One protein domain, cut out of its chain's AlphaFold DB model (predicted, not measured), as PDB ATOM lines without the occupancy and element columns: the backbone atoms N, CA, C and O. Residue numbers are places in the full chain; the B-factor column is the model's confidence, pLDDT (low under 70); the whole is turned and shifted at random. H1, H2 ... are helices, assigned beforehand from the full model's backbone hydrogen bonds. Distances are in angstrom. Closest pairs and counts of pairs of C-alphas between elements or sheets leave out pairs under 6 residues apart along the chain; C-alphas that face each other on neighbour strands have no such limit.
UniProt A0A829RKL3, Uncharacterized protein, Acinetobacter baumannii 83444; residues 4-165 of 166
ATOM      1  N   ASP A   4      21.928  51.693 -63.168       60.16
ATOM      2  CA  ASP A   4      22.984  50.863 -62.603       60.16
ATOM      3  C   ASP A   4      23.880  50.166 -63.641       60.16
ATOM      4  O   ASP A   4      25.047  49.920 -63.346       60.16
ATOM      5  N   ASN A   5      23.374  49.927 -64.857       67.06
ATOM      6  CA  ASN A   5      24.066  49.139 -65.889       67.06
ATOM      7  C   ASN A   5      24.637  50.012 -67.015       67.06
ATOM      8  O   ASN A   5      24.975  49.513 -68.085       67.06
ATOM      9  N   GLN A   6      24.641  51.335 -66.829       69.19
ATOM     10  CA  GLN A   6      25.191  52.264 -67.820       69.19
ATOM     11  C   GLN A   6      26.712  52.378 -67.717       69.19
ATOM     12  O   GLN A   6      27.368  52.576 -68.736       69.19
ATOM     13  N   ASP A   7      27.244  52.204 -66.509       76.50
ATOM     14  CA  ASP A   7      28.657  52.325 -66.180       76.50
ATOM     15  C   ASP A   7      29.106  51.100 -65.378       76.50
ATOM     16  O   ASP A   7      28.313  50.492 -64.654       76.50
ATOM     17  N   ILE A   8      30.390  50.752 -65.493       81.88
ATOM     18  CA  ILE A   8      30.999  49.669 -64.714       81.88
ATOM     19  C   ILE A   8      30.828  49.986 -63.225       81.88
ATOM     20  O   ILE A   8      31.180  51.074 -62.775       81.88
ATOM     21  N   PHE A   9      30.294  49.033 -62.462       84.06
ATOM     22  CA  PHE A   9      30.034  49.226 -61.038       84.06
ATOM     23  C   PHE A   9      31.299  49.049 -60.176       84.06
ATOM     24  O   PHE A   9      31.626  49.916 -59.360       84.06
ATOM     25  N   TYR A  10      32.057  47.978 -60.406       82.50
ATOM     26  CA  TYR A  10      33.399  47.773 -59.857       82.50
ATOM     27  C   TYR A  10      34.290  47.055 -60.874       82.50
ATOM     28  O   TYR A  10      33.804  46.366 -61.769       82.50
ATOM     29  N   ASN A  11      35.602  47.223 -60.743       85.25
ATOM     30  CA  ASN A  11      36.603  46.545 -61.560       85.25
ATOM     31  C   ASN A  11      37.853  46.279 -60.721       85.25
ATOM     32  O   ASN A  11      38.249  47.146 -59.948       85.25
ATOM     33  N   ASP A  12      38.463  45.103 -60.880       86.38
ATOM     34  CA  ASP A  12      39.684  44.705 -60.161       86.38
ATOM     35  C   ASP A  12      39.595  44.970 -58.642       86.38
ATOM     36  O   ASP A  12      40.450  45.618 -58.052       86.38
ATOM     37  N   GLY A  13      38.480  44.576 -58.013       86.31
ATOM     38  CA  GLY A  13      38.262  44.778 -56.574       86.31
ATOM     39  C   GLY A  13      38.164  46.243 -56.123       86.31
ATOM     40  O   GLY A  13      38.290  46.510 -54.932       86.31
ATOM     41  N   ALA A  14      37.965  47.197 -57.035       92.19
ATOM     42  CA  ALA A  14      37.773  48.615 -56.739       92.19
ATOM     43  C   ALA A  14      36.397  49.096 -57.208       92.19
ATOM     44  O   ALA A  14      35.965  48.781 -58.320       92.19
ATOM     45  N   LEU A  15      35.726  49.916 -56.396       93.12
ATOM     46  CA  LEU A  15      34.523  50.633 -56.811       93.12
ATOM     47  C   LEU A  15      34.871  51.546 -57.991       93.12
ATOM     48  O   LEU A  15      35.774  52.378 -57.903       93.12
ATOM     49  N   ALA A  16      34.136  51.398 -59.090       93.19
ATOM     50  CA  ALA A  16      34.252  52.264 -60.261       93.19
ATOM     51  C   ALA A  16      33.244  53.431 -60.216       93.19
ATOM     52  O   ALA A  16      33.359  54.388 -60.981       93.19
ATOM     53  N   VAL A  17      32.295  53.383 -59.276       92.94
ATOM     54  CA  VAL A  17      31.332  54.449 -58.974       92.94
ATOM     55  C   VAL A  17      31.684  55.175 -57.676       92.94
ATOM     56  O   VAL A  17      32.384  54.654 -56.810       92.94
ATOM     57  N   SER A  18      31.149  56.384 -57.498       96.12
ATOM     58  CA  SER A  18      31.305  57.114 -56.233       96.12
ATOM     59  C   SER A  18      30.534  56.455 -55.079       96.12
ATOM     60  O   SER A  18      29.465  55.873 -55.280       96.12
ATOM     61  N   TRP A  19      30.987  56.665 -53.840       98.06
ATOM     62  CA  TRP A  19      30.256  56.261 -52.629       98.06
ATOM     63  C   TRP A  19      28.822  56.807 -52.576       98.06
ATOM     64  O   TRP A  19      27.896  56.131 -52.115       98.06
ATOM     65  N   LYS A  20      28.619  58.036 -53.069       97.75
ATOM     66  CA  LYS A  20      27.295  58.664 -53.174       97.75
ATOM     67  C   LYS A  20      26.391  57.895 -54.127       97.75
ATOM     68  O   LYS A  20      25.235  57.644 -53.799       97.75
ATOM     69  N   GLU A  21      26.910  57.505 -55.283       95.88
ATOM     70  CA  GLU A  21      26.154  56.709 -56.243       95.88
ATOM     71  C   GLU A  21      25.816  55.323 -55.687       95.88
ATOM     72  O   GLU A  21      24.651  54.937 -55.726       95.88
ATOM     73  N   LEU A  22      26.781  54.622 -55.085       96.38
ATOM     74  CA  LEU A  22      26.541  53.354 -54.388       96.38
ATOM     75  C   LEU A  22      25.385  53.474 -53.375       96.38
ATOM     76  O   LEU A  22      24.471  52.647 -53.339       96.38
ATOM     77  N   THR A  23      25.388  54.553 -52.592       98.00
ATOM     78  CA  THR A  23      24.343  54.848 -51.602       98.00
ATOM     79  C   THR A  23      22.982  55.117 -52.249       98.00
ATOM     80  O   THR A  23      21.956  54.625 -51.773       98.00
ATOM     81  N   GLU A  24      22.945  55.868 -53.352       96.50
ATOM     82  CA  GLU A  24      21.723  56.115 -54.124       96.50
ATOM     83  C   GLU A  24      21.146  54.825 -54.716       96.50
ATOM     84  O   GLU A  24      19.933  54.613 -54.633       96.50
ATOM     85  N   ARG A  25      22.002  53.947 -55.257       95.25
ATOM     86  CA  ARG A  25      21.606  52.640 -55.798       95.25
ATOM     87  C   ARG A  25      21.016  51.741 -54.704       95.25
ATOM     88  O   ARG A  25      19.936  51.180 -54.888       95.25
ATOM     89  N   ALA A  26      21.635  51.678 -53.521       96.50
ATOM     90  CA  ALA A  26      21.091  50.925 -52.384       96.50
ATOM     91  C   ALA A  26      19.698  51.429 -51.957       96.50
ATOM     92  O   ALA A  26      18.762  50.643 -51.804       96.50
ATOM     93  N   LEU A  27      19.526  52.749 -51.816       97.44
ATOM     94  CA  LEU A  27      18.236  53.357 -51.459       97.44
ATOM     95  C   LEU A  27      17.172  53.172 -52.549       97.44
ATOM     96  O   LEU A  27      15.977  53.095 -52.250       97.44
ATOM     97  N   PHE A  28      17.579  53.123 -53.818       96.00
ATOM     98  CA  PHE A  28      16.681  52.817 -54.925       96.00
ATOM     99  C   PHE A  28      16.133  51.391 -54.810       96.00
ATOM    100  O   PHE A  28      14.911  51.213 -54.808       96.00
ATOM    101  N   TRP A  29      17.007  50.391 -54.653       95.44
ATOM    102  CA  TRP A  29      16.580  48.993 -54.552       95.44
ATOM    103  C   TRP A  29      15.790  48.708 -53.279       95.44
ATOM    104  O   TRP A  29      14.788  47.997 -53.341       95.44
ATOM    105  N   GLU A  30      16.131  49.351 -52.162       96.69
ATOM    106  CA  GLU A  30      15.302  49.340 -50.952       96.69
ATOM    107  C   GLU A  30      13.853  49.754 -51.256       96.69
ATOM    108  O   GLU A  30      12.901  49.027 -50.952       96.69
ATOM    109  N   LYS A  31      13.671  50.915 -51.898       96.69
ATOM    110  CA  LYS A  31      12.342  51.435 -52.252       96.69
ATOM    111  C   LYS A  31      11.633  50.541 -53.263       96.69
ATOM    112  O   LYS A  31      10.418  50.361 -53.167       96.69
ATOM    113  N   PHE A  32      12.364  49.985 -54.227       96.31
ATOM    114  CA  PHE A  32      11.808  49.059 -55.209       96.31
ATOM    115  C   PHE A  32      11.240  47.808 -54.534       96.31
ATOM    116  O   PHE A  32      10.090  47.455 -54.789       96.31
ATOM    117  N   ILE A  33      12.003  47.185 -53.631       96.56
ATOM    118  CA  ILE A  33      11.586  45.994 -52.875       96.56
ATOM    119  C   ILE A  33      10.319  46.284 -52.065       96.56
ATOM    120  O   ILE A  33       9.379  45.488 -52.085       96.56
ATOM    121  N   GLN A  34      10.268  47.433 -51.387       96.44
ATOM    122  CA  GLN A  34       9.105  47.841 -50.593       96.44
ATOM    123  C   GLN A  34       7.867  48.093 -51.462       96.44
ATOM    124  O   GLN A  34       6.758  47.698 -51.101       96.44
ATOM    125  N   LYS A  35       8.043  48.746 -52.616       97.44
ATOM    126  CA  LYS A  35       6.940  49.141 -53.502       97.44
ATOM    127  C   LYS A  35       6.424  47.990 -54.367       97.44
ATOM    128  O   LYS A  35       5.233  47.949 -54.671       97.44
ATOM    129  N   TYR A  36       7.296  47.062 -54.761       96.69
ATOM    130  CA  TYR A  36       6.990  45.983 -55.701       96.69
ATOM    131  C   TYR A  36       7.393  44.592 -55.172       96.69
ATOM    132  O   TYR A  36       8.109  43.855 -55.852       96.69
ATOM    133  N   PRO A  37       6.885  44.154 -54.002       96.12
ATOM    134  CA  PRO A  37       7.311  42.903 -53.360       96.12
ATOM    135  C   PRO A  37       6.938  41.627 -54.137       96.12
ATOM    136  O   PRO A  37       7.419  40.547 -53.809       96.12
ATOM    137  N   LYS A  38       6.069  41.735 -55.149       96.38
ATOM    138  CA  LYS A  38       5.655  40.639 -56.046       96.38
ATOM    139  C   LYS A  38       6.190  40.805 -57.473       96.38
ATOM    140  O   LYS A  38       5.684  40.167 -58.390       96.38
ATOM    141  N   SER A  39       7.144  41.715 -57.677       94.12
ATOM    142  CA  SER A  39       7.789  41.906 -58.977       94.12
ATOM    143  C   SER A  39       8.483  40.626 -59.426       94.12
ATOM    144  O   SER A  39       9.051  39.909 -58.605       94.12
ATOM    145  N   TYR A  40       8.518  40.396 -60.735       90.06
ATOM    146  CA  TYR A  40       9.363  39.361 -61.326       90.06
ATOM    147  C   TYR A  40      10.849  39.560 -60.961       90.06
ATOM    148  O   TYR A  40      11.563  38.599 -60.710       90.06
ATOM    149  N   PHE A  41      11.282  40.817 -60.813       88.38
ATOM    150  CA  PHE A  41      12.661  41.198 -60.484       88.38
ATOM    151  C   PHE A  41      12.952  41.255 -58.977       88.38
ATOM    152  O   PHE A  41      13.940  41.853 -58.561       88.38
ATOM    153  N   ILE A  42      12.080  40.717 -58.118       91.44
ATOM    154  CA  ILE A  42      12.231  40.888 -56.663       91.44
ATOM    155  C   ILE A  42      13.495  40.222 -56.107       91.44
ATOM    156  O   ILE A  42      14.075  40.727 -55.148       91.44
ATOM    157  N   ASN A  43      13.924  39.105 -56.693       89.81
ATOM    158  CA  ASN A  43      15.129  38.404 -56.251       89.81
ATOM    159  C   ASN A  43      16.383  39.185 -56.652       89.81
ATOM    160  O   ASN A  43      17.213  39.460 -55.793       89.81
ATOM    161  N   ASP A  44      16.450  39.640 -57.902       88.75
ATOM    162  CA  ASP A  44      17.527  40.491 -58.420       88.75
ATOM    163  C   ASP A  44      17.651  41.785 -57.602       88.75
ATOM    164  O   ASP A  44      18.732  42.144 -57.142       88.75
ATOM    165  N   ALA A  45      16.519  42.430 -57.302       91.38
ATOM    166  CA  ALA A  45      16.481  43.619 -56.456       91.38
ATOM    167  C   ALA A  45      17.053  43.368 -55.053       91.38
ATOM    168  O   ALA A  45      17.751  44.220 -54.508       91.38
ATOM    169  N   LYS A  46      16.752  42.211 -54.446       91.56
ATOM    170  CA  LYS A  46      17.284  41.835 -53.127       91.56
ATOM    171  C   LYS A  46      18.777  41.537 -53.172       91.56
ATOM    172  O   LYS A  46      19.460  41.909 -52.223       91.56
ATOM    173  N   LEU A  47      19.261  40.895 -54.236       90.38
ATOM    174  CA  LEU A  47      20.686  40.629 -54.439       90.38
ATOM    175  C   LEU A  47      21.461  41.944 -54.551       90.38
ATOM    176  O   LEU A  47      22.341  42.192 -53.731       90.38
ATOM    177  N   LEU A  48      21.042  42.829 -55.459       91.50
ATOM    178  CA  LEU A  48      21.635  44.159 -55.637       91.50
ATOM    179  C   LEU A  48      21.571  44.987 -54.353       91.50
ATOM    180  O   LEU A  48      22.559  45.582 -53.932       91.50
ATOM    181  N   PHE A  49      20.424  44.991 -53.665       94.19
ATOM    182  CA  PHE A  49      20.316  45.682 -52.385       94.19
ATOM    183  C   PHE A  49      21.285  45.121 -51.339       94.19
ATOM    184  O   PHE A  49      21.874  45.913 -50.606       94.19
ATOM    185  N   ASN A  50      21.442  43.793 -51.252       93.50
ATOM    186  CA  ASN A  50      22.344  43.155 -50.292       93.50
ATOM    187  C   ASN A  50      23.814  43.468 -50.578       93.50
ATOM    188  O   ASN A  50      24.556  43.819 -49.665       93.50
ATOM    189  N   GLU A  51      24.215  43.392 -51.838       93.00
ATOM    190  CA  GLU A  51      25.570  43.718 -52.259       93.00
ATOM    191  C   GLU A  51      25.889  45.195 -51.988       93.00
ATOM    192  O   GLU A  51      26.853  45.510 -51.289       93.00
ATOM    193  N   TYR A  52      25.028  46.113 -52.432       95.56
ATOM    194  CA  TYR A  52      25.272  47.541 -52.246       95.56
ATOM    195  C   TYR A  52      25.297  47.939 -50.771       95.56
ATOM    196  O   TYR A  52      26.179  48.688 -50.350       95.56
ATOM    197  N   ARG A  53      24.364  47.426 -49.953       96.06
ATOM    198  CA  ARG A  53      24.383  47.711 -48.510       96.06
ATOM    199  C   ARG A  53      25.612  47.119 -47.827       96.06
ATOM    200  O   ARG A  53      26.053  47.704 -46.848       96.06
ATOM    201  N   TYR A  54      26.158  46.006 -48.316       96.81
ATOM    202  CA  TYR A  54      27.412  45.461 -47.808       96.81
ATOM    203  C   TYR A  54      28.581  46.388 -48.170       96.81
ATOM    204  O   TYR A  54      29.265  46.891 -47.277       96.81
ATOM    205  N   PHE A  55      28.753  46.737 -49.448       97.06
ATOM    206  CA  PHE A  55      29.856  47.606 -49.878       97.06
ATOM    207  C   PHE A  55      29.828  48.992 -49.230       97.06
ATOM    208  O   PHE A  55      30.889  49.542 -48.976       97.06
ATOM    209  N   ILE A  56      28.664  49.532 -48.853       98.31
ATOM    210  CA  ILE A  56      28.586  50.796 -48.093       98.31
ATOM    211  C   ILE A  56      29.363  50.743 -46.769       98.31
ATOM    212  O   ILE A  56      29.905  51.765 -46.353       98.31
ATOM    213  N   PHE A  57      29.402  49.594 -46.088       98.31
ATOM    214  CA  PHE A  57      30.033  49.470 -44.767       98.31
ATOM    215  C   PHE A  57      31.413  48.817 -44.803       98.31
ATOM    216  O   PHE A  57      32.197  49.066 -43.891       98.31
ATOM    217  N   PHE A  58      31.710  48.019 -45.829       97.44
ATOM    218  CA  PHE A  58      32.959  47.259 -45.938       97.44
ATOM    219  C   PHE A  58      33.854  47.716 -47.102       97.44
ATOM    220  O   PHE A  58      35.077  47.601 -47.050       97.44
ATOM    221  N   GLY A  59      33.266  48.287 -48.150       96.31
ATOM    222  CA  GLY A  59      33.968  48.583 -49.394       96.31
ATOM    223  C   GLY A  59      34.375  47.317 -50.142       96.31
ATOM    224  O   GLY A  59      33.753  46.263 -49.996       96.31
ATOM    225  N   LEU A  60      35.416  47.457 -50.954       94.62
ATOM    226  CA  LEU A  60      36.072  46.377 -51.693       94.62
ATOM    227  C   LEU A  60      37.579  46.403 -51.403       94.62
ATOM    228  O   LEU A  60      38.076  47.396 -50.876       94.62
ATOM    229  N   ASP A  61      38.310  45.357 -51.780       92.06
ATOM    230  CA  ASP A  61      39.738  45.197 -51.460       92.06
ATOM    231  C   ASP A  61      40.603  46.411 -51.842       92.06
ATOM    232  O   ASP A  61      41.432  46.859 -51.049       92.06
ATOM    233  N   ASN A  62      40.379  46.988 -53.027       94.94
ATOM    234  CA  ASN A  62      41.128  48.141 -53.537       94.94
ATOM    235  C   ASN A  62      40.431  49.489 -53.278       94.94
ATOM    236  O   ASN A  62      41.002  50.545 -53.546       94.94
ATOM    237  N   THR A  63      39.216  49.474 -52.726       96.44
ATOM    238  CA  THR A  63      38.487  50.666 -52.255       96.44
ATOM    239  C   THR A  63      37.790  50.364 -50.922       96.44
ATOM    240  O   THR A  63      36.553  50.306 -50.868       96.44
ATOM    241  N   PRO A  64      38.553  50.099 -49.847       97.12
ATOM    242  CA  PRO A  64      37.970  49.740 -48.563       97.12
ATOM    243  C   PRO A  64      37.395  50.977 -47.870       97.12
ATOM    244  O   PRO A  64      37.911  52.086 -48.015       97.12
ATOM    245  N   VAL A  65      36.366  50.788 -47.038       98.06
ATOM    246  CA  VAL A  65      35.873  51.873 -46.161       98.06
ATOM    247  C   VAL A  65      36.929  52.234 -45.108       98.06
ATOM    248  O   VAL A  65      37.066  53.397 -44.724       98.06
ATOM    249  N   SER A  66      37.680  51.238 -44.636       97.44
ATOM    250  CA  SER A  66      38.830  51.378 -43.740       97.44
ATOM    251  C   SER A  66      39.718  50.139 -43.833       97.44
ATOM    252  O   SER A  66      39.239  49.054 -44.146       97.44
ATOM    253  N   ASN A  67      40.994  50.270 -43.484       93.50
ATOM    254  CA  ASN A  67      41.888  49.117 -43.336       93.50
ATOM    255  C   ASN A  67      41.753  48.450 -41.958       93.50
ATOM    256  O   ASN A  67      42.061  47.272 -41.794       93.50
ATOM    257  N   GLU A  68      41.314  49.205 -40.948       93.62
ATOM    258  CA  GLU A  68      41.415  48.804 -39.539       93.62
ATOM    259  C   GLU A  68      40.068  48.826 -38.812       93.62
ATOM    260  O   GLU A  68      39.886  48.109 -37.824       93.62
ATOM    261  N   TYR A  69      39.119  49.645 -39.282       95.88
ATOM    262  CA  TYR A  69      37.807  49.831 -38.664       95.88
ATOM    263  C   TYR A  69      37.895  50.135 -37.164       95.88
ATOM    264  O   TYR A  69      37.070  49.654 -36.388       95.88
ATOM    265  N   ALA A  70      38.895  50.892 -36.714       93.06
ATOM    266  CA  ALA A  70      39.137  51.168 -35.300       93.06
ATOM    267  C   ALA A  70      39.086  52.679 -35.000       93.06
ATOM    268  O   ALA A  70      39.146  53.507 -35.908       93.06
ATOM    269  N   PRO A  71      38.939  53.082 -33.728       93.12
ATOM    270  CA  PRO A  71      38.975  54.499 -33.388       93.12
ATOM    271  C   PRO A  71      40.315  55.137 -33.764       93.12
ATOM    272  O   PRO A  71      41.370  54.552 -33.529       93.12
ATOM    273  N   ASN A  72      40.270  56.372 -34.268       92.19
ATOM    274  CA  ASN A  72      41.445  57.164 -34.662       92.19
ATOM    275  C   ASN A  72      42.298  56.552 -35.791       92.19
ATOM    276  O   ASN A  72      43.461  56.921 -35.937       92.19
ATOM    277  N   THR A  73      41.726  55.651 -36.591       94.75
ATOM    278  CA  THR A  73      42.359  55.117 -37.803       94.75
ATOM    279  C   THR A  73      41.832  55.805 -39.056       94.75
ATOM    280  O   THR A  73      40.889  56.598 -39.004       94.75
ATOM    281  N   TRP A  74      42.443  55.508 -40.202       97.25
ATOM    282  CA  TRP A  74      41.975  56.029 -41.480       97.25
ATOM    283  C   TRP A  74      40.618  55.425 -41.878       97.25
ATOM    284  O   TRP A  74      40.368  54.230 -41.690       97.25
ATOM    285  N   PHE A  75      39.764  56.273 -42.447       98.31
ATOM    286  CA  PHE A  75      38.525  55.924 -43.135       98.31
ATOM    287  C   PHE A  75      38.464  56.734 -44.425       98.31
ATOM    288  O   PHE A  75      38.877  57.900 -44.430       98.31
ATOM    289  N   ASP A  76      37.893  56.156 -45.478       98.50
ATOM    290  CA  ASP A  76      37.553  56.925 -46.669       98.50
ATOM    291  C   ASP A  76      36.551  58.042 -46.276       98.50
ATOM    292  O   ASP A  76      35.499  57.763 -45.680       98.50
ATOM    293  N   PRO A  77      36.879  59.324 -46.531       98.38
ATOM    294  CA  PRO A  77      36.060  60.445 -46.085       98.38
ATOM    295  C   PRO A  77      34.694  60.491 -46.777       98.38
ATOM    296  O   PRO A  77      33.707  60.874 -46.141       98.38
ATOM    297  N   ASP A  78      34.619  60.073 -48.039       98.56
ATOM    298  CA  ASP A  78      33.390  60.070 -48.823       98.56
ATOM    299  C   ASP A  78      32.499  58.898 -48.401       98.56
ATOM    300  O   ASP A  78      31.298  59.092 -48.188       98.56
ATOM    301  N   ALA A  79      33.079  57.719 -48.153       98.69
ATOM    302  CA  ALA A  79      32.357  56.595 -47.554       98.69
ATOM    303  C   ALA A  79      31.738  56.996 -46.208       98.69
ATOM    304  O   ALA A  79      30.532  56.844 -45.977       98.69
ATOM    305  N   LEU A  80      32.543  57.592 -45.321       98.50
ATOM    306  CA  LEU A  80      32.085  57.997 -43.997       98.50
ATOM    307  C   LEU A  80      31.023  59.105 -44.072       98.50
ATOM    308  O   LEU A  80      30.093  59.119 -43.259       98.50
ATOM    309  N   GLN A  81      31.121  60.016 -45.046       98.75
ATOM    310  CA  GLN A  81      30.089  61.019 -45.309       98.75
ATOM    311  C   GLN A  81      28.751  60.356 -45.663       98.75
ATOM    312  O   GLN A  81      27.720  60.739 -45.101       98.75
ATOM    313  N   GLN A  82      28.754  59.348 -46.537       98.81
ATOM    314  CA  GLN A  82      27.526  58.649 -46.923       98.81
ATOM    315  C   GLN A  82      26.931  57.825 -45.776       98.81
ATOM    316  O   GLN A  82      25.721  57.866 -45.555       98.81
ATOM    317  N   ILE A  83      27.762  57.160 -44.971       98.81
ATOM    318  CA  ILE A  83      27.298  56.441 -43.775       98.81
ATOM    319  C   ILE A  83      26.648  57.419 -42.781       98.81
ATOM    320  O   ILE A  83      25.571  57.150 -42.241       98.81
ATOM    321  N   ARG A  84      27.242  58.603 -42.568       98.75
ATOM    322  CA  ARG A  84      26.629  59.659 -41.740       98.75
ATOM    323  C   ARG A  84      25.307  60.140 -42.319       98.75
ATOM    324  O   ARG A  84      24.344  60.265 -41.565       98.75
ATOM    325  N   PHE A  85      25.234  60.360 -43.629       98.69
ATOM    326  CA  PHE A  85      23.985  60.697 -44.303       98.69
ATOM    327  C   PHE A  85      22.909  59.631 -44.041       98.69
ATOM    328  O   PHE A  85      21.842  59.972 -43.525       98.69
ATOM    329  N   LEU A  86      23.208  58.350 -44.278       98.75
ATOM    330  CA  LEU A  86      22.288  57.232 -44.046       98.75
ATOM    331  C   LEU A  86      21.804  57.156 -42.596       98.75
ATOM    332  O   LEU A  86      20.617  56.936 -42.368       98.75
ATOM    333  N   SER A  87      22.675  57.427 -41.619       98.69
ATOM    334  CA  SER A  87      22.320  57.418 -40.189       98.69
ATOM    335  C   SER A  87      21.164  58.364 -39.821       98.69
ATOM    336  O   SER A  87      20.503  58.163 -38.799       98.69
ATOM    337  N   THR A  88      20.892  59.368 -40.663       98.31
ATOM    338  CA  THR A  88      19.816  60.358 -40.480       98.31
ATOM    339  C   THR A  88      18.539  60.032 -41.262       98.31
ATOM    340  O   THR A  88      17.500  60.653 -41.031       98.31
ATOM    341  N   GLN A  89      18.572  59.042 -42.161       97.62
ATOM    342  CA  GLN A  89      17.454  58.685 -43.038       97.62
ATOM    343  C   GLN A  89      16.448  57.779 -42.317       97.62
ATOM    344  O   GLN A  89      16.353  56.594 -42.606       97.62
ATOM    345  N   SER A  90      15.667  58.325 -41.382       94.19
ATOM    346  CA  SER A  90      14.775  57.553 -40.490       94.19
ATOM    347  C   SER A  90      13.754  56.631 -41.178       94.19
ATOM    348  O   SER A  90      13.257  55.704 -40.547       94.19
ATOM    349  N   GLN A  91      13.441  56.871 -42.454       94.69
ATOM    350  CA  GLN A  91      12.539  56.038 -43.259       94.69
ATOM    351  C   GLN A  91      13.245  54.859 -43.951       94.69
ATOM    352  O   GLN A  91      12.579  53.972 -44.478       94.69
ATOM    353  N   SER A  92      14.579  54.852 -43.974       97.25
ATOM    354  CA  SER A  92      15.386  53.784 -44.557       97.25
ATOM    355  C   SER A  92      15.740  52.737 -43.505       97.25
ATOM    356  O   SER A  92      16.128  53.055 -42.378       97.25
ATOM    357  N   SER A  93      15.685  51.469 -43.897       96.56
ATOM    358  CA  SER A  93      16.202  50.350 -43.111       96.56
ATOM    359  C   SER A  93      17.720  50.423 -42.908       96.56
ATOM    360  O   SER A  93      18.224  49.836 -41.951       96.56
ATOM    361  N   LEU A  94      18.442  51.195 -43.732       97.81
ATOM    362  CA  LEU A  94      19.888  51.408 -43.617       97.81
ATOM    363  C   LEU A  94      20.284  52.371 -42.489       97.81
ATOM    364  O   LEU A  94      21.442  52.366 -42.069       97.81
ATOM    365  N   ALA A  95      19.350  53.161 -41.947       98.50
ATOM    366  CA  ALA A  95      19.683  54.137 -40.910       98.50
ATOM    367  C   ALA A  95      20.205  53.487 -39.627       98.50
ATOM    368  O   ALA A  95      21.189  53.951 -39.051       98.50
ATOM    369  N   LYS A  96      19.582  52.388 -39.190       98.25
ATOM    370  CA  LYS A  96      20.005  51.681 -37.977       98.25
ATOM    371  C   LYS A  96      21.389  51.024 -38.144       98.25
ATOM    372  O   LYS A  96      22.236  51.298 -37.293       98.25
ATOM    373  N   PRO A  97      21.675  50.254 -39.214       98.38
ATOM    374  CA  PRO A  97      23.029  49.787 -39.513       98.38
ATOM    375  C   PRO A  97      24.062  50.916 -39.551       98.38
ATOM    376  O   PRO A  97      25.110  50.800 -38.925       98.38
ATOM    377  N   ALA A  98      23.749  52.055 -40.175       98.69
ATOM    378  CA  ALA A  98      24.665  53.192 -40.217       98.69
ATOM    379  C   ALA A  98      24.956  53.788 -38.829       98.69
ATOM    380  O   ALA A  98      26.105  54.069 -38.495       98.69
ATOM    381  N   GLN A  99      23.939  53.930 -37.976       98.75
ATOM    382  CA  GLN A  99      24.128  54.350 -36.581       98.75
ATOM    383  C   GLN A  99      24.968  53.339 -35.788       98.75
ATOM    384  O   GLN A  99      25.844  53.729 -35.013       98.75
ATOM    385  N   GLN A 100      24.718  52.040 -35.984       98.50
ATOM    386  CA  GLN A 100      25.482  50.968 -35.347       98.50
ATOM    387  C   GLN A 100      26.944  50.976 -35.800       98.50
ATOM    388  O   GLN A 100      27.822  50.892 -34.946       98.50
ATOM    389  N   PHE A 101      27.206  51.154 -37.097       98.50
ATOM    390  CA  PHE A 101      28.550  51.282 -37.658       98.50
ATOM    391  C   PHE A 101      29.303  52.463 -37.039       98.50
ATOM    392  O   PHE A 101      30.401  52.294 -36.519       98.50
ATOM    393  N   LEU A 102      28.693  53.655 -37.014       98.56
ATOM    394  CA  LEU A 102      29.323  54.850 -36.441       98.56
ATOM    395  C   LEU A 102      29.655  54.665 -34.955       98.56
ATOM    396  O   LEU A 102      30.722  55.073 -34.501       98.56
ATOM    397  N   LYS A 103      28.766  54.011 -34.198       98.12
ATOM    398  CA  LYS A 103      29.038  53.644 -32.804       98.12
ATOM    399  C   LYS A 103      30.176  52.625 -32.705       98.12
ATOM    400  O   LYS A 103      31.035  52.759 -31.838       98.12
ATOM    401  N   PHE A 104      30.190  51.625 -33.580       97.44
ATOM    402  CA  PHE A 104      31.197  50.570 -33.603       97.44
ATOM    403  C   PHE A 104      32.599  51.129 -33.848       97.44
ATOM    404  O   PHE A 104      33.507  50.830 -33.077       97.44
ATOM    405  N   ILE A 105      32.785  51.990 -34.849       96.75
ATOM    406  CA  ILE A 105      34.103  52.570 -35.156       96.75
ATOM    407  C   ILE A 105      34.576  53.580 -34.102       96.75
ATOM    408  O   ILE A 105      35.766  53.854 -34.007       96.75
ATOM    409  N   ALA A 106      33.661  54.117 -33.290       96.56
ATOM    410  CA  ALA A 106      33.979  54.980 -32.154       96.56
ATOM    411  C   ALA A 106      34.272  54.200 -30.858       96.56
ATOM    412  O   ALA A 106      34.770  54.779 -29.894       96.56
ATOM    413  N   THR A 107      33.955  52.902 -30.809       96.00
ATOM    414  CA  THR A 107      34.135  52.066 -29.615       96.00
ATOM    415  C   THR A 107      35.558  51.489 -29.584       96.00
ATOM    416  O   THR A 107      35.978  50.897 -30.582       96.00
ATOM    417  N   PRO A 108      36.306  51.604 -28.466       94.88
ATOM    418  CA  PRO A 108      37.633  51.001 -28.329       94.88
ATOM    419  C   PRO A 108      37.642  49.501 -28.638       94.88
ATOM    420  O   PRO A 108      36.749  48.768 -28.213       94.88
ATOM    421  N   VAL A 109      38.679  49.026 -29.336       92.19
ATOM    422  CA  VAL A 109      38.794  47.628 -29.794       92.19
ATOM    423  C   VAL A 109      38.630  46.630 -28.641       92.19
ATOM    424  O   VAL A 109      37.872  45.670 -28.767       92.19
ATOM    425  N   ASP A 110      39.246  46.898 -27.488       91.44
ATOM    426  CA  ASP A 110      39.154  46.035 -26.302       91.44
ATOM    427  C   ASP A 110      37.732  45.935 -25.733       91.44
ATOM    428  O   ASP A 110      37.361  44.914 -25.152       91.44
ATOM    429  N   GLU A 111      36.919  46.981 -25.884       92.81
ATOM    430  CA  GLU A 111      35.509  46.956 -25.492       92.81
ATOM    431  C   GLU A 111      34.659  46.198 -26.511       92.81
ATOM    432  O   GLU A 111      33.769  45.446 -26.112       92.81
ATOM    433  N   ARG A 112      34.951  46.335 -27.811       90.88
ATOM    434  CA  ARG A 112      34.265  45.578 -28.874       90.88
ATOM    435  C   ARG A 112      34.513  44.087 -28.734       90.88
ATOM    436  O   ARG A 112      33.564  43.312 -28.742       90.88
ATOM    437  N   ASN A 113      35.758  43.689 -28.489       89.50
ATOM    438  CA  ASN A 113      36.139  42.284 -28.332       89.50
ATOM    439  C   ASN A 113      35.407  41.583 -27.175       89.50
ATOM    440  O   ASN A 113      35.276  40.365 -27.187       89.50
ATOM    441  N   LYS A 114      34.894  42.331 -26.189       90.56
ATOM    442  CA  LYS A 114      34.068  41.784 -25.097       90.56
ATOM    443  C   LYS A 114      32.600  41.582 -25.490       90.56
ATOM    444  O   LYS A 114      31.892  40.850 -24.807       90.56
ATOM    445  N   GLN A 115      32.128  42.258 -26.539       90.69
ATOM    446  CA  GLN A 115      30.728  42.243 -26.978       90.69
ATOM    447  C   GLN A 115      30.429  41.123 -27.979       90.69
ATOM    448  O   GLN A 115      29.290  40.660 -28.041       90.69
ATOM    449  N   PHE A 116      31.433  40.672 -28.733       90.25
ATOM    450  CA  PHE A 116      31.277  39.659 -29.778       90.25
ATOM    451  C   PHE A 116      31.935  38.342 -29.378       90.25
ATOM    452  O   PHE A 116      33.014  38.319 -28.791       90.25
ATOM    453  N   LYS A 117      31.278  37.232 -29.721       86.69
ATOM    454  CA  LYS A 117      31.848  35.887 -29.621       86.69
ATOM    455  C   LYS A 117      32.274  35.467 -31.021       86.69
ATOM    456  O   LYS A 117      31.427  35.308 -31.894       86.69
ATOM    457  N   ILE A 118      33.578  35.346 -31.218       84.69
ATOM    458  CA  ILE A 118      34.208  35.112 -32.518       84.69
ATOM    459  C   ILE A 118      35.378  34.169 -32.312       84.69
ATOM    460  O   ILE A 118      36.170  34.346 -31.383       84.69
ATOM    461  N   ASP A 119      35.473  33.182 -33.192       86.88
ATOM    462  CA  ASP A 119      36.589  32.253 -33.204       86.88
ATOM    463  C   ASP A 119      37.829  32.965 -33.733       86.88
ATOM    464  O   ASP A 119      37.800  33.593 -34.791       86.88
ATOM    465  N   LEU A 120      38.934  32.868 -32.992       88.19
ATOM    466  CA  LEU A 120      40.207  33.498 -33.359       88.19
ATOM    467  C   LEU A 120      40.970  32.713 -34.433       88.19
ATOM    468  O   LEU A 120      42.040  33.145 -34.868       88.19
ATOM    469  N   THR A 121      40.437  31.563 -34.830       90.75
ATOM    470  CA  THR A 121      40.979  30.697 -35.868       90.75
ATOM    471  C   THR A 121      39.979  30.534 -36.998       90.75
ATOM    472  O   THR A 121      38.775  30.496 -36.752       90.75
ATOM    473  N   ASP A 122      40.472  30.464 -38.227       87.81
ATOM    474  CA  ASP A 122      39.665  30.149 -39.402       87.81
ATOM    475  C   ASP A 122      39.349  28.646 -39.501       87.81
ATOM    476  O   ASP A 122      39.730  27.843 -38.644       87.81
ATOM    477  N   GLU A 123      38.635  28.268 -40.560       85.50
ATOM    478  CA  GLU A 123      38.245  26.885 -40.862       85.50
ATOM    479  C   GLU A 123      39.431  25.917 -41.020       85.50
ATOM    480  O   GLU A 123      39.280  24.714 -40.808       85.50
ATOM    481  N   ASN A 124      40.623  26.438 -41.323       89.12
ATOM    482  CA  ASN A 124      41.859  25.672 -41.468       89.12
ATOM    483  C   ASN A 124      42.675  25.625 -40.162       89.12
ATOM    484  O   ASN A 124      43.777  25.072 -40.133       89.12
ATOM    485  N   GLY A 125      42.161  26.214 -39.077       89.81
ATOM    486  CA  GLY A 125      42.834  26.311 -37.785       89.81
ATOM    487  C   GLY A 125      43.940  27.371 -37.729       89.81
ATOM    488  O   GLY A 125      44.703  27.397 -36.760       89.81
ATOM    489  N   GLN A 126      44.056  28.246 -38.734       91.75
ATOM    490  CA  GLN A 126      45.031  29.336 -38.735       91.75
ATOM    491  C   GLN A 126      44.493  30.550 -37.983       91.75
ATOM    492  O   GLN A 126      43.293  30.802 -37.951       91.75
ATOM    493  N   LYS A 127      45.386  31.329 -37.362       93.62
ATOM    494  CA  LYS A 127      44.993  32.534 -36.625       93.62
ATOM    495  C   LYS A 127      44.447  33.590 -37.590       93.62
ATOM    496  O   LYS A 127      45.171  34.031 -38.481       93.62
ATOM    497  N   LYS A 128      43.226  34.063 -37.338       92.12
ATOM    498  CA  LYS A 128      42.618  35.152 -38.106       92.12
ATOM    499  C   LYS A 128      43.399  36.453 -37.937       92.12
ATOM    500  O   LYS A 128      43.860  36.801 -36.844       92.12
ATOM    501  N   SER A 129      43.513  37.194 -39.032       90.81
ATOM    502  CA  SER A 129      43.992  38.574 -39.030       90.81
ATOM    503  C   SER A 129      43.021  39.491 -38.282       90.81
ATOM    504  O   SER A 129      41.829  39.206 -38.150       90.81
ATOM    505  N   THR A 130      43.511  40.645 -37.828       88.62
ATOM    506  CA  THR A 130      42.653  41.684 -37.237       88.62
ATOM    507  C   THR A 130      41.556  42.132 -38.205       88.62
ATOM    508  O   THR A 130      40.436  42.382 -37.768       88.62
ATOM    509  N   TYR A 131      41.862  42.171 -39.507       88.81
ATOM    510  CA  TYR A 131      40.908  42.503 -40.561       88.81
ATOM    511  C   TYR A 131      39.743  41.505 -40.616       88.81
ATOM    512  O   TYR A 131      38.587  41.916 -40.570       88.81
ATOM    513  N   GLN A 132      40.031  40.199 -40.621       90.81
ATOM    514  CA  GLN A 132      38.997  39.154 -40.599       90.81
ATOM    515  C   GLN A 132      38.137  39.240 -39.332       90.81
ATOM    516  O   GLN A 132      36.913  39.227 -39.405       90.81
ATOM    517  N   ILE A 133      38.775  39.407 -38.170       92.44
ATOM    518  CA  ILE A 133      38.071  39.508 -36.886       92.44
ATOM    519  C   ILE A 133      37.104  40.697 -36.880       92.44
ATOM    520  O   ILE A 133      35.956  40.554 -36.464       92.44
ATOM    521  N   VAL A 134      37.551  41.878 -37.323       93.38
ATOM    522  CA  VAL A 134      36.701  43.076 -37.304       93.38
ATOM    523  C   VAL A 134      35.573  42.998 -38.336       93.38
ATOM    524  O   VAL A 134      34.478  43.483 -38.051       93.38
ATOM    525  N   HIS A 135      35.802  42.337 -39.477       93.06
ATOM    526  CA  HIS A 135      34.753  42.073 -40.462       93.06
ATOM    527  C   HIS A 135      33.656  41.188 -39.877       93.06
ATOM    528  O   HIS A 135      32.496  41.589 -39.888       93.06
ATOM    529  N   GLU A 136      34.015  40.067 -39.248       92.81
ATOM    530  CA  GLU A 136      33.038  39.167 -38.621       92.81
ATOM    531  C   GLU A 136      32.242  39.853 -37.499       92.81
ATOM    532  O   GLU A 136      31.029  39.674 -37.387       92.81
ATOM    533  N   GLN A 137      32.893  40.686 -36.674       94.94
ATOM    534  CA  GLN A 137      32.187  41.494 -35.670       94.94
ATOM    535  C   GLN A 137      31.146  42.410 -36.318       94.94
ATOM    536  O   GLN A 137      30.027  42.551 -35.815       94.94
ATOM    537  N   LEU A 138      31.522  43.062 -37.418       95.25
ATOM    538  CA  LEU A 138      30.674  44.029 -38.090       95.25
ATOM    539  C   LEU A 138      29.520  43.342 -38.838       95.25
ATOM    540  O   LEU A 138      28.387  43.812 -38.746       95.25
ATOM    541  N   GLU A 139      29.758  42.195 -39.475       94.31
ATOM    542  CA  GLU A 139      28.718  41.345 -40.070       94.31
ATOM    543  C   GLU A 139      27.696  40.898 -39.013       94.31
ATOM    544  O   GLU A 139      26.490  41.104 -39.192       94.31
ATOM    545  N   GLN A 140      28.159  40.403 -37.853       94.06
ATOM    546  CA  GLN A 140      27.287  40.041 -36.727       94.06
ATOM    547  C   GLN A 140      26.467  41.240 -36.217       94.06
ATOM    548  O   GLN A 140      25.272  41.109 -35.927       94.06
ATOM    549  N   LEU A 141      27.088  42.420 -36.097       96.19
ATOM    550  CA  LEU A 141      26.433  43.633 -35.598       96.19
ATOM    551  C   LEU A 141      25.353  44.151 -36.552       96.19
ATOM    552  O   LEU A 141      24.259  44.531 -36.112       96.19
ATOM    553  N   LEU A 142      25.691  44.227 -37.840       96.19
ATOM    554  CA  LEU A 142      24.860  44.827 -38.880       96.19
ATOM    555  C   LEU A 142      23.869  43.830 -39.488       96.19
ATOM    556  O   LEU A 142      22.936  44.254 -40.176       96.19
ATOM    557  N   LYS A 143      24.029  42.531 -39.192       94.12
ATOM    558  CA  LYS A 143      23.256  41.427 -39.779       94.12
ATOM    559  C   LYS A 143      23.318  41.497 -41.303       94.12
ATOM    560  O   LYS A 143      22.295  41.650 -41.984       94.12
ATOM    561  N   LEU A 144      24.553  41.519 -41.786       91.25
ATOM    562  CA  LEU A 144      24.908  41.553 -43.192       91.25
ATOM    563  C   LEU A 144      25.628  40.262 -43.525       91.25
ATOM    564  O   LEU A 144      26.571  39.907 -42.828       91.25
ATOM    565  N   ASP A 145      25.183  39.620 -44.595       85.00
ATOM    566  CA  ASP A 145      25.880  38.491 -45.182       85.00
ATOM    567  C   ASP A 145      26.707  39.016 -46.353       85.00
ATOM    568  O   ASP A 145      26.182  39.751 -47.203       85.00
ATOM    569  N   SER A 146      27.989  38.651 -46.383       87.25
ATOM    570  CA  SER A 146      28.868  38.942 -47.510       87.25
ATOM    571  C   SER A 146      28.228  38.490 -48.827       87.25
ATOM    572  O   SER A 146      27.768  37.346 -48.920       87.25
ATOM    573  N   PRO A 147      28.215  39.342 -49.871       84.06
ATOM    574  CA  PRO A 147      27.713  38.965 -51.189       84.06
ATOM    575  C   PRO A 147      28.550  37.856 -51.842       84.06
ATOM    576  O   PRO A 147      28.127  37.291 -52.843       84.06
ATOM    577  N   TRP A 148      29.706  37.519 -51.266       80.94
ATOM    578  CA  TRP A 148      30.571  36.428 -51.707       80.94
ATOM    579  C   TRP A 148      30.202  35.074 -51.079       80.94
ATOM    580  O   TRP A 148      30.641  34.037 -51.562       80.94
ATOM    581  N   ASN A 149      29.363  35.060 -50.035       75.19
ATOM    582  CA  ASN A 149      28.912  33.844 -49.353       75.19
ATOM    583  C   ASN A 149      27.612  33.309 -49.977       75.19
ATOM    584  O   ASN A 149      26.585  33.196 -49.304       75.19
ATOM    585  N   THR A 150      27.631  33.004 -51.275       65.62
ATOM    586  CA  THR A 150      26.476  32.430 -51.983       65.62
ATOM    587  C   THR A 150      26.880  31.169 -52.745       65.62
ATOM    588  O   THR A 150      27.973  31.079 -53.295       65.62
ATOM    589  N   GLU A 151      25.979  30.184 -52.786       58.62
ATOM    590  CA  GLU A 151      26.167  28.961 -53.579       58.62
ATOM    591  C   GLU A 151      26.014  29.207 -55.093       58.62
ATOM    592  O   GLU A 151      26.449  28.383 -55.892       58.62
ATOM    593  N   VAL A 152      25.391  30.323 -55.494       59.72
ATOM    594  CA  VAL A 152      25.100  30.675 -56.893       59.72
ATOM    595  C   VAL A 152      25.372  32.165 -57.099       59.72
ATOM    596  O   VAL A 152      24.568  33.019 -56.707       59.72
ATOM    597  N   TYR A 153      26.507  32.485 -57.722       64.56
ATOM    598  CA  TYR A 153      26.811  33.852 -58.137       64.56
ATOM    599  C   TYR A 153      25.934  34.222 -59.343       64.56
ATOM    600  O   TYR A 153      25.866  33.492 -60.336       64.56
ATOM    601  N   ARG A 154      25.221  35.347 -59.239       69.38
ATOM    602  CA  ARG A 154      24.472  35.939 -60.353       69.38
ATOM    603  C   ARG A 154      25.071  37.304 -60.636       69.38
ATOM    604  O   ARG A 154      25.064  38.162 -59.758       69.38
ATOM    605  N   ASP A 155      25.571  37.499 -61.849       71.69
ATOM    606  CA  ASP A 155      26.129  38.776 -62.270       71.69
ATOM    607  C   ASP A 155      24.993  39.743 -62.603       71.69
ATOM    608  O   ASP A 155      24.273  39.566 -63.587       71.69
ATOM    609  N   CYS A 156      24.819  40.752 -61.757       76.44
ATOM    610  CA  CYS A 156      23.800  41.782 -61.910       76.44
ATOM    611  C   CYS A 156      24.317  43.078 -62.557       76.44
ATOM    612  O   CYS A 156      23.549  44.034 -62.660       76.44
ATOM    613  N   HIS A 157      25.587  43.127 -62.972       73.88
ATOM    614  CA  HIS A 157      26.276  44.358 -63.381       73.88
ATOM    615  C   HIS A 157      26.582  44.424 -64.879       73.88
ATOM    616  O   HIS A 157      26.926  45.494 -65.378       73.88
ATOM    617  N   ILE A 158      26.450  43.310 -65.606       66.06
ATOM    618  CA  ILE A 158      26.744  43.241 -67.049       66.06
ATOM    619  C   ILE A 158      25.517  43.535 -67.934       66.06
ATOM    620  O   ILE A 158      25.674  44.092 -69.021       66.06
ATOM    621  N   ASP A 159      24.296  43.191 -67.507       58.66
ATOM    622  CA  ASP A 159      23.081  43.320 -68.332       58.66
ATOM    623  C   ASP A 159      21.848  43.726 -67.503       58.66
ATOM    624  O   ASP A 159      21.872  43.744 -66.278       58.66
ATOM    625  N   ALA A 160      20.744  44.083 -68.166       57.44
ATOM    626  CA  ALA A 160      19.468  44.540 -67.601       57.44
ATOM    627  C   ALA A 160      18.803  43.573 -66.603       57.44
ATOM    628  O   ALA A 160      17.855  43.972 -65.921       57.44
ATOM    629  N   VAL A 161      19.263  42.323 -66.545       61.62
ATOM    630  CA  VAL A 161      18.829  41.268 -65.626       61.62
ATOM    631  C   VAL A 161      20.055  40.570 -65.060       61.62
ATOM    632  O   VAL A 161      21.064  40.463 -65.752       61.62
ATOM    633  N   CYS A 162      19.960  40.061 -63.831       72.62
ATOM    634  CA  CYS A 162      21.053  39.278 -63.271       72.62
ATOM    635  C   CYS A 162      21.202  37.959 -64.040       72.62
ATOM    636  O   CYS A 162      20.229  37.208 -64.178       72.62
ATOM    637  N   ILE A 163      22.402  37.660 -64.525       71.06
ATOM    638  CA  ILE A 163      22.695  36.452 -65.298       71.06
ATOM    639  C   ILE A 163      23.356  35.427 -64.377       71.06
ATOM    640  O   ILE A 163      24.285  35.753 -63.643       71.06
ATOM    641  N   ASP A 164      22.883  34.182 -64.410       68.81
ATOM    642  CA  ASP A 164      23.547  33.078 -63.712       68.81
ATOM    643  C   ASP A 164      24.908  32.821 -64.366       68.81
ATOM    644  O   ASP A 164      24.978  32.563 -65.569       68.81
ATOM    645  N   THR A 165      25.989  32.866 -63.592       59.38
ATOM    646  CA  THR A 165      27.332  32.540 -64.088       59.38
ATOM    647  C   THR A 165      27.667  31.093 -63.721       59.38
ATOM    648  O   THR A 165      28.508  30.838 -62.858       59.38
TER     649      THR A 165
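AT A GLANCE: This is residues 4 to 165 of the 166 residues of an uncharacterized protein of Acinetobacter baumannii 83444 (UniProt A0A829RKL3). A helical hairpin, H1 and H2, makes one end of the model, and H3 packs on it at the end of H2 and the beginning of H1. From H3 a row of contacts goes on to H4 and then H6, with the short H5 at the far end near H6, and long stretches with no named element run between and around the helices. The printed part has 162 residues with six named helices, H1 to H6 in chain order, and no named strand; the class is all helix, although under half of the residues, 77, are in named elements. It is compact, with a radius of gyration of the C-alphas of 16.3 A and spans of 46 by 39 by 29 A.

HOW THE PARTS SIT: H1, residues 19 to 35, and H2, residues 42 to 58, form a helical hairpin: they touch, closest at the C-alphas of Ala 26 and Phe 49, 5.3 A apart, and run opposite ways at a shallow tilt of 33 degrees, only just short of steep. H3, residues 77 to 87, touches H1 at residues 19 to 23 of H1 alone, at a shallow tilt of 26 degrees, the same way; the closest C-alphas are those of Trp 19 and Ala 79, 5.5 A apart. H3 touches H2 at residues 56 to 57 of H2 alone, the closest C-alphas being those of Ile 56 and Ala 79, 6.9 A apart, at a steep tilt of 57 degrees. H4, residues 95 to 106, touches H3 at a steep tilt of 50 degrees, opposite ways, with the C-alphas of Ser 87 and Ala 95 closest at 4.3 A. H6, residues 130 to 142, touches H4 with residues 138 to 142 alone, closest at Pro 97 and Leu 142, C-alphas 5.3 A apart, at a shallow tilt of 34 degrees, only just short of steep. H5, residues 109 to 115, and H6 are near each other, their closest C-alphas 8.2 A apart. H1 and H6 are apart. Every O i to N i+4 pair is within hydrogen-bond range in H1, H3, H4 and H6, against 12 of 13 in H2 and 1 of 3 in H5, where 3 of 4 O i to N i+3 pairs are within range.

IN THESE COORDINATES: H1 begins at C-alpha 19, (30.256, 56.261, -52.629), and is 24.4 A long; H2 is 24.2 A. H6, 18.1 A long, ends at C-alpha 142, (24.860, 44.827, -38.880).

THE WHOLE: The C-alphas farthest apart, of Tyr 40 and Asp 110, are 46.5 A apart. The printed part has no cut. The links H2 to H3 and H5 to H6 are long. Residues 4 to 6, 150 to 154, 158 to 161 and 164 to 165 have a pLDDT under 70.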